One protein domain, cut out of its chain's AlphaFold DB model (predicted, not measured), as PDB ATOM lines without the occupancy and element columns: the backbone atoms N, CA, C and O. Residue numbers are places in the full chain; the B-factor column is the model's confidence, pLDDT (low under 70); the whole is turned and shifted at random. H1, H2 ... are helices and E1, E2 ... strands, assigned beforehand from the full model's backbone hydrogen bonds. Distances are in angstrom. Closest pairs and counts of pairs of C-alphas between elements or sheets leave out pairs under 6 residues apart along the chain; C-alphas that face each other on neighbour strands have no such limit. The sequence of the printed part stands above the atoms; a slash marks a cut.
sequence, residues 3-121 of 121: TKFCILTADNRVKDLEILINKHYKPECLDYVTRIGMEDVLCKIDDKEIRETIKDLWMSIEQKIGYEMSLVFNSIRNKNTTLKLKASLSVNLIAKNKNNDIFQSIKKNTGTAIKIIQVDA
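This is residues 3 to 121 of the 121 residues of an uncharacterized protein of Francisella uliginis (UniProt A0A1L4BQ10). A strongly twisted, curled sheet of five strands is capped toward one end by helices: the long H3 crosses that end, with H1 packed nearly alongside it, H2 on H3 as well, and H4 next to the edge strand E5. The long loop of residues 75 to 87 lies toward the opposite end of the sheet. The printed part has 119 residues, with four named helices and five named strands in the order E1 H1 E2 H2 H3 E3 E4 H4 E5; the sheet runs E2 E3 E4 E1 E5, all antiparallel. The class is mixed, helices and strands, and the whole is compact, with a radius of gyration of the C-alphas of 14.1 A and spans of 40 by 35 by 20 A.

E1, residues 3 to 9, begins with C-alpha 3 at (142.360, 201.910, 154.214) and is 18.6 A long. H1, residues 12 to 24, is 18.4 A long. E2, residues 33 to 36, and H2, residues 38 to 42, are short. H3, residues 48 to 65, is the longest helix at 25.7 A and begins with C-alpha 48 at (141.306, 233.609, 165.903). E3, residues 69 to 74, is 16.1 A long, and E4 holds residues 88 to 91. H4, residues 100 to 110, is 15.2 A long. E5, residues 113 to 120, is 22.8 A long and ends with C-alpha 120 at (139.827, 201.938, 148.188).

E2 and E5 are the edge strands. E2 and E3 are antiparallel, with N 34 and O 73 2.9 A apart, within hydrogen-bond range. E3 and E4 form a hairpin, with N 70 and O 90 at 2.8 A. E4 and E1 are antiparallel, with N 8 and O 89 at 2.9 A. E1 and E5 are antiparallel at 151 degrees, with N 5 and O 117 at 2.8 A. E4, H4 and E5 make a split strand-helix-strand unit, two strands of one sheet joined through a helix, with E1 between them in the sheet; its crossover is right-handed. The four helices are on the sheet but only graze it. H3, with residues 54 to 61 alone, touches H1, opposite ways at a shallow tilt of 32 degrees, only just short of steep; their closest C-alphas, Leu 17 and Ile 54, are 6.5 A apart. H2 touches H3, the closest C-alphas being Leu 42 and Arg 51, 5.6 A, with H3's residues 51 to 58 alone. H3 and H4 only just touch, with 3 pairs of C-alphas within 8 A, through H3's residues 64 to 65 alone; the closest are Ile 65 and Ile 106, 6.3 A. H1 and H4 are apart. Each O i to N i+4 pair is within hydrogen-bond range in H1, H2, H3 and H4.

The two C-alphas farthest apart, Asp 46 and Asp 101, are 40.1 A apart. The printed part has no cut, and E3 to E4 is its one long link, 13 residues. The mean pLDDT of the printed part is 78.6; residue 10 and residues 28 to 31, 75 to 87, 93 to 100 and 119 to 121 are under 70.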
ATOM      1  N   THR A   3     142.195 201.175 152.949       72.00
ATOM      2  CA  THR A   3     142.360 201.910 154.214       72.00
ATOM      3  C   THR A   3     141.030 202.008 154.955       72.00
ATOM      4  O   THR A   3     140.002 202.349 154.377       72.00
ATOM      5  N   LYS A   4     141.033 201.710 156.260       75.69
ATOM      6  CA  LYS A   4     139.841 201.782 157.120       75.69
ATOM      7  C   LYS A   4     139.944 202.947 158.102       75.69
ATOM      8  O   LYS A   4     140.997 203.163 158.706       75.69
ATOM      9  N   PHE A   5     138.838 203.656 158.287       79.38
ATOM     10  CA  PHE A   5     138.706 204.810 159.178       79.38
ATOM     11  C   PHE A   5     137.571 204.583 160.172       79.38
ATOM     12  O   PHE A   5     136.551 203.994 159.818       79.38
ATOM     13  N   CYS A   6     137.753 205.047 161.406       84.31
ATOM     14  CA  CYS A   6     136.760 204.954 162.474       84.31
ATOM     15  C   CYS A   6     136.069 206.313 162.611       84.31
ATOM     16  O   CYS A   6     136.499 207.146 163.404       84.31
ATOM     17  N   ILE A   7     135.032 206.545 161.809       84.81
ATOM     18  CA  ILE A   7     134.344 207.834 161.714       84.81
ATOM     19  C   ILE A   7     133.367 208.007 162.871       84.81
ATOM     20  O   ILE A   7     132.565 207.112 163.158       84.81
ATOM     21  N   LEU A   8     133.423 209.168 163.515       83.88
ATOM     22  CA  LEU A   8     132.487 209.562 164.555       83.88
ATOM     23  C   LEU A   8     131.150 209.968 163.949       83.88
ATOM     24  O   LEU A   8     131.072 210.679 162.956       83.88
ATOM     25  N   THR A   9     130.069 209.491 164.549       78.06
ATOM     26  CA  THR A   9     128.705 209.724 164.090       78.06
ATOM     27  C   THR A   9     127.765 209.884 165.283       78.06
ATOM     28  O   THR A   9     128.054 209.437 166.390       78.06
ATOM     29  N   ALA A  10     126.601 210.488 165.041       68.12
ATOM     30  CA  ALA A  10     125.498 210.578 166.004       68.12
ATOM     31  C   ALA A  10     125.739 211.428 167.275       68.12
ATOM     32  O   ALA A  10     124.964 211.314 168.217       68.12
ATOM     33  N   ASP A  11     126.719 212.338 167.275       81.19
ATOM     34  CA  ASP A  11     126.852 213.401 168.286       81.19
ATOM     35  C   ASP A  11     126.683 214.772 167.603       81.19
ATOM     36  O   ASP A  11     127.289 215.027 166.559       81.19
ATOM     37  N   ASN A  12     125.829 215.643 168.151       84.94
ATOM     38  CA  ASN A  12     125.606 216.981 167.593       84.94
ATOM     39  C   ASN A  12     126.874 217.838 167.660       84.94
ATOM     40  O   ASN A  12     127.152 218.542 166.701       84.94
ATOM     41  N   ARG A  13     127.705 217.696 168.700       85.69
ATOM     42  CA  ARG A  13     128.976 218.429 168.810       85.69
ATOM     43  C   ARG A  13     129.962 218.029 167.719       85.69
ATOM     44  O   ARG A  13     130.663 218.879 167.188       85.69
ATOM     45  N   VAL A  14     129.986 216.741 167.366       86.00
ATOM     46  CA  VAL A  14     130.782 216.233 166.237       86.00
ATOM     47  C   VAL A  14     130.308 216.891 164.942       86.00
ATOM     48  O   VAL A  14     131.132 217.396 164.188       86.00
ATOM     49  N   LYS A  15     128.989 216.963 164.711       86.12
ATOM     50  CA  LYS A  15     128.431 217.632 163.525       86.12
ATOM     51  C   LYS A  15     128.720 219.131 163.504       86.12
ATOM     52  O   LYS A  15     129.070 219.655 162.454       86.12
ATOM     53  N   ASP A  16     128.572 219.812 164.635       89.19
ATOM     54  CA  ASP A  16     128.818 221.250 164.748       89.19
ATOM     55  C   ASP A  16     130.286 221.565 164.439       89.19
ATOM     56  O   ASP A  16     130.575 222.468 163.652       89.19
ATOM     57  N   LEU A  17     131.209 220.754 164.969       90.50
ATOM     58  CA  LEU A  17     132.634 220.852 164.668       90.50
ATOM     59  C   LEU A  17     132.925 220.572 163.185       90.50
ATOM     60  O   LEU A  17     133.642 221.341 162.550       90.50
ATOM     61  N   GLU A  18     132.338 219.524 162.601       87.94
ATOM     62  CA  GLU A  18     132.475 219.232 161.169       87.94
ATOM     63  C   GLU A  18     131.958 220.382 160.297       87.94
ATOM     64  O   GLU A  18     132.600 220.736 159.310       87.94
ATOM     65  N   ILE A  19     130.820 220.992 160.638       87.44
ATOM     66  CA  ILE A  19     130.269 222.146 159.912       87.44
ATOM     67  C   ILE A  19     131.224 223.336 160.006       87.44
ATOM     68  O   ILE A  19     131.516 223.966 158.985       87.44
ATOM     69  N   LEU A  20     131.723 223.627 161.208       89.88
ATOM     70  CA  LEU A  20     132.620 224.751 161.454       89.88
ATOM     71  C   LEU A  20     133.937 224.589 160.684       89.88
ATOM     72  O   LEU A  20     134.342 225.498 159.959       89.88
ATOM     73  N   ILE A  21     134.541 223.399 160.741       88.19
ATOM     74  CA  ILE A  21     135.739 223.063 159.965       88.19
ATOM     75  C   ILE A  21     135.442 223.161 158.468       88.19
ATOM     76  O   ILE A  21     136.144 223.873 157.766       88.19
ATOM     77  N   ASN A  22     134.380 222.533 157.954       84.50
ATOM     78  CA  ASN A  22     134.073 222.568 156.516       84.50
ATOM     79  C   ASN A  22     133.815 223.988 155.977       84.50
ATOM     80  O   ASN A  22     133.960 224.222 154.776       84.50
ATOM     81  N   LYS A  23     133.410 224.930 156.834       87.81
ATOM     82  CA  LYS A  23     133.179 226.327 156.453       87.81
ATOM     83  C   LYS A  23     134.471 227.150 156.408       87.81
ATOM     84  O   LYS A  23     134.586 228.028 155.554       87.81
ATOM     85  N   HIS A  24     135.417 226.879 157.306       87.19
ATOM     86  CA  HIS A  24     136.588 227.736 157.526       87.19
ATOM     87  C   HIS A  24     137.923 227.104 157.127       87.19
ATOM     88  O   HIS A  24     138.886 227.821 156.880       87.19
ATOM     89  N   TYR A  25     137.977 225.782 156.995       83.44
ATOM     90  CA  TYR A  25     139.153 225.036 156.581       83.44
ATOM     91  C   TYR A  25     139.025 224.591 155.123       83.44
ATOM     92  O   TYR A  25     138.085 223.888 154.743       83.44
ATOM     93  N   LYS A  26     140.004 224.975 154.300       77.81
ATOM     94  CA  LYS A  26     140.128 224.518 152.913       77.81
ATOM     95  C   LYS A  26     141.349 223.605 152.791       77.81
ATOM     96  O   LYS A  26     142.473 224.105 152.781       77.81
ATOM     97  N   PRO A  27     141.156 222.281 152.704       71.00
ATOM     98  CA  PRO A  27     142.257 221.367 152.448       71.00
ATOM     99  C   PRO A  27     142.816 221.581 151.042       71.00
ATOM    100  O   PRO A  27     142.099 221.951 150.107       71.00
ATOM    101  N   GLU A  28     144.100 221.290 150.886       69.19
ATOM    102  CA  GLU A  28     144.714 221.196 149.567       69.19
ATOM    103  C   GLU A  28     144.135 219.975 148.838       69.19
ATOM    104  O   GLU A  28     144.029 218.885 149.404       69.19
ATOM    105  N   CYS A  29     143.703 220.154 147.587       66.19
ATOM    106  CA  CYS A  29     143.283 219.033 146.747       66.19
ATOM    107  C   CYS A  29     144.523 218.265 146.309       66.19
ATOM    108  O   CYS A  29     145.290 218.773 145.496       66.19
ATOM    109  N   LEU A  30     144.689 217.048 146.819       64.31
ATOM    110  CA  LEU A  30     145.874 216.246 146.533       64.31
ATOM    111  C   LEU A  30     145.542 214.897 145.874       64.31
ATOM    112  O   LEU A  30     146.409 214.045 145.754       64.31
ATOM    113  N   ASP A  31     144.294 214.700 145.433       69.62
ATOM    114  CA  ASP A  31     143.807 213.452 144.820       69.62
ATOM    115  C   ASP A  31     144.082 212.180 145.659       69.62
ATOM    116  O   ASP A  31     144.183 211.079 145.125       69.62
ATOM    117  N   TYR A  32     144.137 212.309 146.991       70.75
ATOM    118  CA  TYR A  32     144.252 211.186 147.928       70.75
ATOM    119  C   TYR A  32     143.410 211.400 149.200       70.75
ATOM    120  O   TYR A  32     142.805 212.456 149.396       70.75
ATOM    121  N   VAL A  33     143.330 210.379 150.065       75.50
ATOM    122  CA  VAL A  33     142.711 210.503 151.397       75.50
ATOM    123  C   VAL A  33     143.751 210.859 152.443       75.50
ATOM    124  O   VAL A  33     144.724 210.130 152.627       75.50
ATOM    125  N   THR A  34     143.517 211.948 153.167       76.94
ATOM    126  CA  THR A  34     144.455 212.485 154.155       76.94
ATOM    127  C   THR A  34     143.886 212.376 155.563       76.94
ATOM    128  O   THR A  34     142.684 212.554 155.771       76.94
ATOM    129  N   ARG A  35     144.763 212.104 156.538       83.06
ATOM    130  CA  ARG A  35     144.494 212.340 157.962       83.06
ATOM    131  C   ARG A  35     145.215 213.606 158.375       83.06
ATOM    132  O   ARG A  35     146.405 213.732 158.105       83.06
ATOM    133  N   ILE A  36     144.485 214.512 158.999       85.56
ATOM    134  CA  ILE A  36     144.972 215.841 159.351       85.56
ATOM    135  C   ILE A  36     144.748 216.023 160.849       85.56
ATOM    136  O   ILE A  36     143.636 215.794 161.339       85.56
ATOM    137  N   GLY A  37     145.810 216.369 161.574       88.62
ATOM    138  CA  GLY A  37     145.736 216.640 163.006       88.62
ATOM    139  C   GLY A  37     145.062 217.981 163.290       88.62
ATOM    140  O   GLY A  37     144.952 218.831 162.406       88.62
ATOM    141  N   MET A  38     144.626 218.189 164.534       92.12
ATOM    142  CA  MET A  38     143.988 219.444 164.950       92.12
ATOM    143  C   MET A  38     144.871 220.665 164.649       92.12
ATOM    144  O   MET A  38     144.396 221.622 164.050       92.12
ATOM    145  N   GLU A  39     146.157 220.623 165.003       91.81
ATOM    146  CA  GLU A  39     147.077 221.755 164.806       91.81
ATOM    147  C   GLU A  39     147.232 222.143 163.324       91.81
ATOM    148  O   GLU A  39     147.233 223.329 162.994       91.81
ATOM    149  N   ASP A  40     147.254 221.163 162.414       89.56
ATOM    150  CA  ASP A  40     147.293 221.399 160.962       89.56
ATOM    151  C   ASP A  40     145.986 222.007 160.424       89.56
ATOM    152  O   ASP A  40     145.978 222.717 159.414       89.56
ATOM    153  N   VAL A  41     144.852 221.717 161.071       89.31
ATOM    154  CA  VAL A  41     143.577 222.378 160.767       89.31
ATOM    155  C   VAL A  41     143.619 223.821 161.258       89.31
ATOM    156  O   VAL A  41     143.308 224.737 160.498       89.31
ATOM    157  N   LEU A  42     144.034 224.032 162.510       92.38
ATOM    158  CA  LEU A  42     144.055 225.343 163.153       92.38
ATOM    159  C   LEU A  42     145.010 226.315 162.454       92.38
ATOM    160  O   LEU A  42     144.657 227.479 162.280       92.38
ATOM    161  N   CYS A  43     146.182 225.860 162.004       91.56
ATOM    162  CA  CYS A  43     147.164 226.730 161.349       91.56
ATOM    163  C   CYS A  43     146.678 227.303 160.004       91.56
ATOM    164  O   CYS A  43     147.196 228.324 159.559       91.56
ATOM    165  N   LYS A  44     145.666 226.682 159.380       89.00
ATOM    166  CA  LYS A  44     145.066 227.113 158.105       89.00
ATOM    167  C   LYS A  44     143.801 227.964 158.266       89.00
ATOM    168  O   LYS A  44     143.146 228.265 157.269       89.00
ATOM    169  N   ILE A  45     143.429 228.322 159.493       90.00
ATOM    170  CA  ILE A  45     142.261 229.162 159.780       90.00
ATOM    171  C   ILE A  45     142.755 230.521 160.262       90.00
ATOM    172  O   ILE A  45     143.424 230.608 161.290       90.00
ATOM    173  N   ASP A  46     142.423 231.583 159.532       89.94
ATOM    174  CA  ASP A  46     142.917 232.936 159.831       89.94
ATOM    175  C   ASP A  46     142.238 233.552 161.062       89.94
ATOM    176  O   ASP A  46     142.883 234.207 161.885       89.94
ATOM    177  N   ASP A  47     140.934 233.308 161.204       94.00
ATOM    178  CA  ASP A  47     140.108 233.862 162.270       94.00
ATOM    179  C   ASP A  47     140.440 233.217 163.625       94.00
ATOM    180  O   ASP A  47     140.318 232.003 163.821       94.00
ATOM    181  N   LYS A  48     140.873 234.050 164.576       94.38
ATOM    182  CA  LYS A  48     141.306 233.609 165.903       94.38
ATOM    183  C   LYS A  48     140.159 233.032 166.734       94.38
ATOM    184  O   LYS A  48     140.368 231.998 167.363       94.38
ATOM    185  N   GLU A  49     138.989 233.663 166.732       94.56
ATOM    186  CA  GLU A  49     137.844 233.207 167.533       94.56
ATOM    187  C   GLU A  49     137.355 231.847 167.030       94.56
ATOM    188  O   GLU A  49     137.041 230.942 167.807       94.56
ATOM    189  N   ILE A  50     137.379 231.661 165.709       93.94
ATOM    190  CA  ILE A  50     137.022 230.389 165.082       93.94
ATOM    191  C   ILE A  50     138.052 229.308 165.409       93.94
ATOM    192  O   ILE A  50     137.657 228.184 165.724       93.94
ATOM    193  N   ARG A  51     139.356 229.623 165.387       95.00
ATOM    194  CA  ARG A  51     140.407 228.683 165.820       95.00
ATOM    195  C   ARG A  51     140.203 228.223 167.258       95.00
ATOM    196  O   ARG A  51     140.257 227.024 167.516       95.00
ATOM    197  N   GLU A  52     139.971 229.155 168.178       95.19
ATOM    198  CA  GLU A  52     139.744 228.839 169.593       95.19
ATOM    199  C   GLU A  52     138.492 227.969 169.762       95.19
ATOM    200  O   GLU A  52     138.557 226.913 170.387       95.19
ATOM    201  N   THR A  53     137.401 228.314 169.073       94.62
ATOM    202  CA  THR A  53     136.159 227.524 169.090       94.62
ATOM    203  C   THR A  53     136.365 226.096 168.572       94.62
ATOM    204  O   THR A  53     135.886 225.135 169.175       94.62
ATOM    205  N   ILE A  54     137.083 225.929 167.454       93.62
ATOM    206  CA  ILE A  54     137.399 224.607 166.891       93.62
ATOM    207  C   ILE A  54     138.248 223.806 167.871       93.62
ATOM    208  O   ILE A  54     137.944 222.637 168.109       93.62
ATOM    209  N   LYS A  55     139.278 224.427 168.453       94.88
ATOM    210  CA  LYS A  55     140.170 223.786 169.420       94.88
ATOM    211  C   LYS A  55     139.403 223.285 170.642       94.88
ATOM    212  O   LYS A  55     139.537 222.117 171.004       94.88
ATOM    213  N   ASP A  56     138.555 224.125 171.226       94.81
ATOM    214  CA  ASP A  56     137.786 223.784 172.423       94.81
ATOM    215  C   ASP A  56     136.789 222.652 172.161       94.81
ATOM    216  O   ASP A  56     136.702 221.693 172.937       94.81
ATOM    217  N   LEU A  57     136.060 222.713 171.041       92.62
ATOM    218  CA  LEU A  57     135.139 221.649 170.641       92.62
ATOM    219  C   LEU A  57     135.878 220.335 170.390       92.62
ATOM    220  O   LEU A  57     135.432 219.283 170.853       92.62
ATOM    221  N   TRP A  58     137.007 220.389 169.685       93.88
ATOM    222  CA  TRP A  58     137.812 219.216 169.365       93.88
ATOM    223  C   TRP A  58     138.336 218.546 170.634       93.88
ATOM    224  O   TRP A  58     138.060 217.367 170.862       93.88
ATOM    225  N   MET A  59     139.002 219.308 171.504       93.56
ATOM    226  CA  MET A  59     139.528 218.805 172.772       93.56
ATOM    227  C   MET A  59     138.416 218.277 173.683       93.56
ATOM    228  O   MET A  59     138.584 217.237 174.318       93.56
ATOM    229  N   SER A  60     137.255 218.940 173.729       92.06
ATOM    230  CA  SER A  60     136.107 218.462 174.511       92.06
ATOM    231  C   SER A  60     135.614 217.096 174.029       92.06
ATOM    232  O   SER A  60     135.271 216.237 174.845       92.06
ATOM    233  N   ILE A  61     135.588 216.870 172.712       89.94
ATOM    234  CA  ILE A  61     135.190 215.584 172.135       89.94
ATOM    235  C   ILE A  61     136.260 214.516 172.410       89.94
ATOM    236  O   ILE A  61     135.899 213.415 172.825       89.94
ATOM    237  N   GLU A  62     137.552 214.828 172.260       90.19
ATOM    238  CA  GLU A  62     138.647 213.898 172.587       90.19
ATOM    239  C   GLU A  62     138.610 213.476 174.056       90.19
ATOM    240  O   GLU A  62     138.672 212.286 174.356       90.19
ATOM    241  N   GLN A  63     138.417 214.429 174.972       89.81
ATOM    242  CA  GLN A  63     138.277 214.157 176.405       89.81
ATOM    243  C   GLN A  63     137.058 213.285 176.707       89.81
ATOM    244  O   GLN A  63     137.140 212.362 177.516       89.81
ATOM    245  N   LYS A  64     135.926 213.553 176.046       88.06
ATOM    246  CA  LYS A  64     134.692 212.777 176.221       88.06
ATOM    247  C   LYS A  64     134.857 211.336 175.736       88.06
ATOM    248  O   LYS A  64     134.340 210.419 176.366       88.06
ATOM    249  N   ILE A  65     135.535 211.143 174.608       85.31
ATOM    250  CA  ILE A  65     135.694 209.838 173.952       85.31
ATOM    251  C   ILE A  65     136.886 209.058 174.526       85.31
ATOM    252  O   ILE A  65     136.874 207.828 174.493       85.31
ATOM    253  N   GLY A  66     137.876 209.751 175.092       84.50
ATOM    254  CA  GLY A  66     139.094 209.174 175.660       84.50
ATOM    255  C   GLY A  66     140.142 208.789 174.614       84.50
ATOM    256  O   GLY A  66     141.025 207.986 174.908       84.50
ATOM    257  N   TYR A  67     140.034 209.315 173.394       85.69
ATOM    258  CA  TYR A  67     140.922 208.991 172.281       85.69
ATOM    259  C   TYR A  67     141.192 210.225 171.424       85.69
ATOM    260  O   TYR A  67     140.290 211.030 171.197       85.69
ATOM    261  N   GLU A  68     142.412 210.313 170.896       87.50
ATOM    262  CA  GLU A  68     142.788 211.329 169.913       87.50
ATOM    263  C   GLU A  68     141.984 211.177 168.619       87.50
ATOM    264  O   GLU A  68     141.640 210.067 168.185       87.50
ATOM    265  N   MET A  69     141.727 212.305 167.968       90.00
ATOM    266  CA  MET A  69     141.006 212.390 166.710       90.00
ATOM    267  C   MET A  69     141.885 212.947 165.590       90.00
ATOM    268  O   MET A  69     142.869 213.646 165.806       90.00
ATOM    269  N   SER A  70     141.487 212.655 164.356       88.69
ATOM    270  CA  SER A  70     141.991 213.296 163.146       88.69
ATOM    271  C   SER A  70     140.827 213.674 162.245       88.69
ATOM    272  O   SER A  70     139.811 212.975 162.190       88.69
ATOM    273  N   LEU A  71     141.008 214.716 161.447       87.06
ATOM    274  CA  LEU A  71     140.131 215.002 160.324       87.06
ATOM    275  C   LEU A  71     140.503 214.073 159.165       87.06
ATOM    276  O   LEU A  71     141.667 213.984 158.778       87.06
ATOM    277  N   VAL A  72     139.517 213.383 158.602       83.88
ATOM    278  CA  VAL A  72     139.663 212.604 157.372       83.88
ATOM    279  C   VAL A  72     139.061 213.405 156.236       83.88
ATOM    280  O   VAL A  72     137.869 213.726 156.243       83.88
ATOM    281  N   PHE A  73     139.893 213.705 155.246       76.31
ATOM    282  CA  PHE A  73     139.470 214.377 154.029       76.31
ATOM    283  C   PHE A  73     139.690 213.465 152.828       76.31
ATOM    284  O   PHE A  73     140.780 212.922 152.660       76.31
ATOM    285  N   ASN A  74     138.658 213.288 151.999       73.50
ATOM    286  CA  ASN A  74     138.788 212.603 150.720       73.50
ATOM    287  C   ASN A  74     138.752 213.625 149.582       73.50
ATOM    288  O   ASN A  74     137.684 214.141 149.256       73.50
ATOM    289  N   SER A  75     139.902 213.884 148.957       66.75
ATOM    290  CA  SER A  75     139.973 214.728 147.761       66.75
ATOM    291  C   SER A  75     139.965 213.933 146.453       66.75
ATOM    292  O   SER A  75     140.115 214.534 145.393       66.75
ATOM    293  N   ILE A  76     139.818 212.602 146.494       66.75
ATOM    294  CA  ILE A  76     139.814 211.754 145.296       66.75
ATOM    295  C   ILE A  76     138.578 212.088 144.448       66.75
ATOM    296  O   ILE A  76     137.441 211.844 144.847       66.75
ATOM    297  N   ARG A  77     138.794 212.601 143.233       57.28
ATOM    298  CA  ARG A  77     137.721 212.974 142.287       57.28
ATOM    299  C   ARG A  77     137.032 211.785 141.600       57.28
ATOM    300  O   ARG A  77     136.133 211.980 140.781       57.28
ATOM    301  N   ASN A  78     137.445 210.554 141.896       54.94
ATOM    302  CA  ASN A  78     136.935 209.354 141.242       54.94
ATOM    303  C   ASN A  78     135.487 209.044 141.675       54.94
ATOM    304  O   ASN A  78     135.190 208.868 142.860       54.94
ATOM    305  N   LYS A  79     134.590 208.930 140.683       50.84
ATOM    306  CA  LYS A  79     133.149 208.658 140.844       50.84
ATOM    307  C   LYS A  79     132.843 207.302 141.498       50.84
ATOM    308  O   LYS A  79     131.731 207.125 141.987       50.84
ATOM    309  N   ASN A  80     133.811 206.383 141.526       50.56
ATOM    310  CA  ASN A  80     133.668 205.047 142.115       50.56
ATOM    311  C   ASN A  80     134.085 204.968 143.593       50.56
ATOM    312  O   ASN A  80     134.050 203.887 144.175       50.56
ATOM    313  N   THR A  81     134.466 206.085 144.222       50.62
ATOM    314  CA  THR A  81     134.732 206.092 145.664       50.62
ATOM    315  C   THR A  81     133.415 206.133 146.443       50.62
ATOM    316  O   THR A  81     132.564 206.999 146.242       50.62
ATOM    317  N   THR A  82     133.233 205.199 147.377       47.16
ATOM    318  CA  THR A  82     132.110 205.200 148.335       47.16
ATOM    319  C   THR A  82     132.188 206.361 149.333       47.16
ATOM    320  O   THR A  82     131.203 206.670 150.005       47.16
ATOM    321  N   LEU A  83     133.329 207.053 149.408       50.69
ATOM    322  CA  LEU A  83     133.503 208.261 150.201       50.69
ATOM    323  C   LEU A  83     133.180 209.522 149.398       50.69
ATOM    324  O   LEU A  83     134.065 210.191 148.875       50.69
ATOM    325  N   LYS A  84     131.926 209.964 149.466       51.22
ATOM    326  CA  LYS A  84     131.610 211.397 149.339       51.22
ATOM    327  C   LYS A  84     131.866 212.126 150.668       51.22
ATOM    328  O   LYS A  84     130.987 212.841 151.147       51.22
ATOM    329  N   LEU A  85     133.002 211.893 151.329       52.84
ATOM    330  CA  LEU A  85     133.264 212.568 152.603       52.84
ATOM    331  C   LEU A  85     133.718 214.003 152.332       52.84
ATOM    332  O   LEU A  85     134.857 214.252 151.947       52.84
ATOM    333  N   LYS A  86     132.805 214.945 152.597       61.59
ATOM    334  CA  LYS A  86     133.188 216.250 153.155       61.59
ATOM    335  C   LYS A  86     133.958 215.997 154.462       61.59
ATOM    336  O   LYS A  86     133.821 214.913 155.033       61.59
ATOM    337  N   ALA A  87     134.784 216.940 154.912       66.44
ATOM    338  CA  ALA A  87     135.704 216.715 156.027       66.44
ATOM    339  C   ALA A  87     134.979 216.079 157.228       66.44
ATOM    340  O   ALA A  87     133.967 216.620 157.675       66.44
ATOM    341  N   SER A  88     135.443 214.899 157.654       76.88
ATOM    342  CA  SER A  88     134.778 214.055 158.658       76.88
ATOM    343  C   SER A  88     135.728 213.722 159.800       76.88
ATOM    344  O   SER A  88     136.907 213.457 159.561       76.88
ATOM    345  N   LEU A  89     135.230 213.687 161.032       75.88
ATOM    346  CA  LEU A  89     136.059 213.383 162.199       75.88
ATOM    347  C   LEU A  89     136.234 211.869 162.373       75.88
ATOM    348  O   LEU A  89     135.272 211.099 162.403       75.88
ATOM    349  N   SER A  90     137.484 211.435 162.505       79.44
ATOM    350  CA  SER A  90     137.866 210.050 162.770       79.44
ATOM    351  C   SER A  90     138.569 209.950 164.107       79.44
ATOM    352  O   SER A  90     139.439 210.754 164.412       79.44
ATOM    353  N   VAL A  91     138.291 208.890 164.857       76.44
ATOM    354  CA  VAL A  91     139.124 208.528 166.007       76.44
ATOM    355  C   VAL A  91     140.384 207.824 165.514       76.44
ATOM    356  O   VAL A  91     140.314 206.969 164.620       76.44
ATOM    357  N   ASN A  92     141.527 208.132 166.123       74.81
ATOM    358  CA  ASN A  92     142.816 207.490 165.879       74.81
ATOM    359  C   ASN A  92     142.900 206.126 166.579       74.81
ATOM    360  O   ASN A  92     143.826 205.829 167.327       74.81
ATOM    361  N   LEU A  93     141.924 205.257 166.318       65.88
ATOM    362  CA  LEU A  93     141.963 203.870 166.764       65.88
ATOM    363  C   LEU A  93     142.725 203.026 165.746       65.88
ATOM    364  O   LEU A  93     142.497 203.105 164.532       65.88
ATOM    365  N   ILE A  94     143.619 202.170 166.242       55.75
ATOM    366  CA  ILE A  94     144.264 201.149 165.421       55.75
ATOM    367  C   ILE A  94     143.164 200.191 164.952       55.75
ATOM    368  O   ILE A  94     142.717 199.316 165.693       55.75
ATOM    369  N   ALA A  95     142.757 200.324 163.686       50.41
ATOM    370  CA  ALA A  95     141.706 199.527 163.047       50.41
ATOM    371  C   ALA A  95     141.984 198.004 163.006       50.41
ATOM    372  O   ALA A  95     141.163 197.242 162.494       50.41
ATOM    373  N   LYS A  96     143.131 197.541 163.533       46.53
ATOM    374  CA  LYS A  96     143.418 196.114 163.756       46.53
ATOM    375  C   LYS A  96     142.599 195.528 164.910       46.53
ATOM    376  O   LYS A  96     142.319 194.333 164.880       46.53
ATOM    377  N   ASN A  97     142.163 196.343 165.876       50.03
ATOM    378  CA  ASN A  97     141.277 195.884 166.941       50.03
ATOM    379  C   ASN A  97     139.823 195.923 166.461       50.03
ATOM    380  O   ASN A  97     139.145 196.943 166.550       50.03
ATOM    381  N   LYS A  98     139.323 194.781 165.974       52.25
ATOM    382  CA  LYS A  98     137.894 194.525 165.707       52.25
ATOM    383  C   LYS A  98     137.050 194.458 166.996       52.25
ATOM    384  O   LYS A  98     136.025 193.780 167.013       52.25
ATOM    385  N   ASN A  99     137.463 195.107 168.083       59.50
ATOM    386  CA  ASN A  99     136.732 195.029 169.339       59.50
ATOM    387  C   ASN A  99     135.515 195.944 169.263       59.50
ATOM    388  O   ASN A  99     135.564 197.110 169.651       59.50
ATOM    389  N   ASN A 100     134.416 195.368 168.770       65.88
ATOM    390  CA  ASN A 100     133.063 195.908 168.874       65.88
ATOM    391  C   ASN A 100     132.816 196.460 170.289       65.88
ATOM    392  O   ASN A 100     132.237 197.528 170.432       65.88
ATOM    393  N   ASP A 101     133.366 195.809 171.314       73.56
ATOM    394  CA  ASP A 101     133.270 196.206 172.720       73.56
ATOM    395  C   ASP A 101     133.772 197.629 173.003       73.56
ATOM    396  O   ASP A 101     133.153 198.339 173.794       73.56
ATOM    397  N   ILE A 102     134.833 198.094 172.328       77.81
ATOM    398  CA  ILE A 102     135.324 199.475 172.478       77.81
ATOM    399  C   ILE A 102     134.302 200.450 171.889       77.81
ATOM    400  O   ILE A 102     133.929 201.426 172.535       77.81
ATOM    401  N   PHE A 103     133.785 200.168 170.689       82.81
ATOM    402  CA  PHE A 103     132.792 201.033 170.047       82.81
ATOM    403  C   PHE A 103     131.465 201.054 170.809       82.81
ATOM    404  O   PHE A 103     130.855 202.114 170.939       82.81
ATOM    405  N   GLN A 104     131.034 199.908 171.345       80.50
ATOM    406  CA  GLN A 104     129.852 199.823 172.200       80.50
ATOM    407  C   GLN A 104     130.064 200.588 173.507       80.50
ATOM    408  O   GLN A 104     129.163 201.306 173.933       80.50
ATOM    409  N   SER A 105     131.250 200.492 174.113       81.62
ATOM    410  CA  SER A 105     131.583 201.228 175.337       81.62
ATOM    411  C   SER A 105     131.577 202.737 175.108       81.62
ATOM    412  O   SER A 105     130.929 203.461 175.861       81.62
ATOM    413  N   ILE A 106     132.206 203.215 174.027       82.75
ATOM    414  CA  ILE A 106     132.176 204.635 173.646       82.75
ATOM    415  C   ILE A 106     130.730 205.073 173.420       82.75
ATOM    416  O   ILE A 106     130.289 206.041 174.039       82.75
ATOM    417  N   LYS A 107     129.949 204.334 172.625       84.56
ATOM    418  CA  LYS A 107     128.545 204.673 172.365       84.56
ATOM    419  C   LYS A 107     127.707 204.715 173.641       84.56
ATOM    420  O   LYS A 107     126.910 205.632 173.805       84.56
ATOM    421  N   LYS A 108     127.895 203.755 174.548       84.25
ATOM    422  CA  LYS A 108     127.165 203.676 175.818       84.25
ATOM    423  C   LYS A 108     127.525 204.823 176.765       84.25
ATOM    424  O   LYS A 108     126.627 205.380 177.387       84.25
ATOM    425  N   ASN A 109     128.803 205.183 176.855       82.81
ATOM    426  CA  ASN A 109     129.287 206.175 177.819       82.81
ATOM    427  C   ASN A 109     129.158 207.618 177.311       82.81
ATOM    428  O   ASN A 109     129.001 208.539 178.105       82.81
ATOM    429  N   THR A 110     129.228 207.824 175.995       81.00
ATOM    430  CA  THR A 110     129.307 209.164 175.391       81.00
ATOM    431  C   THR A 110     128.084 209.523 174.550       81.00
ATOM    432  O   THR A 110     127.864 210.698 174.257       81.00
ATOM    433  N   GLY A 111     127.286 208.532 174.140       81.00
ATOM    434  CA  GLY A 111     126.259 208.690 173.109       81.00
ATOM    435  C   GLY A 111     126.818 208.740 171.679       81.00
ATOM    436  O   GLY A 111     126.046 208.674 170.726       81.00
ATOM    437  N   THR A 112     128.142 208.800 171.507       84.00
ATOM    438  CA  THR A 112     128.800 208.931 170.204       84.00
ATOM    439  C   THR A 112     129.019 207.564 169.566       84.00
ATOM    440  O   THR A 112     129.646 206.677 170.141       84.00
ATOM    441  N   ALA A 113     128.509 207.372 168.352       84.25
ATOM    442  CA  ALA A 113     128.648 206.117 167.624       84.25
ATOM    443  C   ALA A 113     129.837 206.170 166.660       84.25
ATOM    444  O   ALA A 113     130.034 207.161 165.963       84.25
ATOM    445  N   ILE A 114     130.583 205.075 166.544       83.06
ATOM    446  CA  ILE A 114     131.670 204.946 165.567       83.06
ATOM    447  C   ILE A 114     131.203 204.068 164.406       83.06
ATOM    448  O   ILE A 114     130.637 202.994 164.620       83.06
ATOM    449  N   LYS A 115     131.455 204.504 163.170       81.94
ATOM    450  CA  LYS A 115     131.273 203.701 161.956       81.94
ATOM    451  C   LYS A 115     132.616 203.452 161.290       81.94
ATOM    452  O   LYS A 115     133.392 204.380 161.082       81.94
ATOM    453  N   ILE A 116     132.870 202.203 160.904       78.81
ATOM    454  CA  ILE A 116     134.029 201.886 160.069       78.81
ATOM    455  C   ILE A 116     133.680 202.227 158.623       78.81
ATOM    456  O   ILE A 116     132.730 201.674 158.070       78.81
ATOM    457  N   ILE A 117     134.471 203.102 158.011       74.62
ATOM    458  CA  ILE A 117     134.399 203.395 156.582       74.62
ATOM    459  C   ILE A 117     135.671 202.878 155.914       74.62
ATOM    460  O   ILE A 117     136.777 203.070 156.418       74.62
ATOM    461  N   GLN A 118     135.498 202.196 154.785       71.06
ATOM    462  CA  GLN A 118     136.582 201.689 153.959       71.06
ATOM    463  C   GLN A 118     136.774 202.591 152.738       71.06
ATOM    464  O   GLN A 118     135.803 202.899 152.051       71.06
ATOM    465  N   VAL A 119     138.021 202.984 152.477       66.75
ATOM    466  CA  VAL A 119     138.441 203.652 151.246       66.75
ATOM    467  C   VAL A 119     139.310 202.697 150.449       66.75
ATOM    468  O   VAL A 119     140.323 202.213 150.958       66.75
ATOM    469  N   ASP A 120     138.941 202.506 149.190       62.19
ATOM    470  CA  ASP A 120     139.827 201.938 148.188       62.19
ATOM    471  C   ASP A 120     140.530 203.113 147.491       62.19
ATOM    472  O   ASP A 120     139.906 203.856 146.732       62.19
ATOM    473  N   ALA A 121     141.796 203.331 147.857       55.25
ATOM    474  CA  ALA A 121     142.699 204.289 147.218       55.25
ATOM    475  C   ALA A 121     143.586 203.576 146.194       55.25
ATOM    476  O   ALA A 121     144.071 202.454 146.512       55.25
TER     477      ALA A 121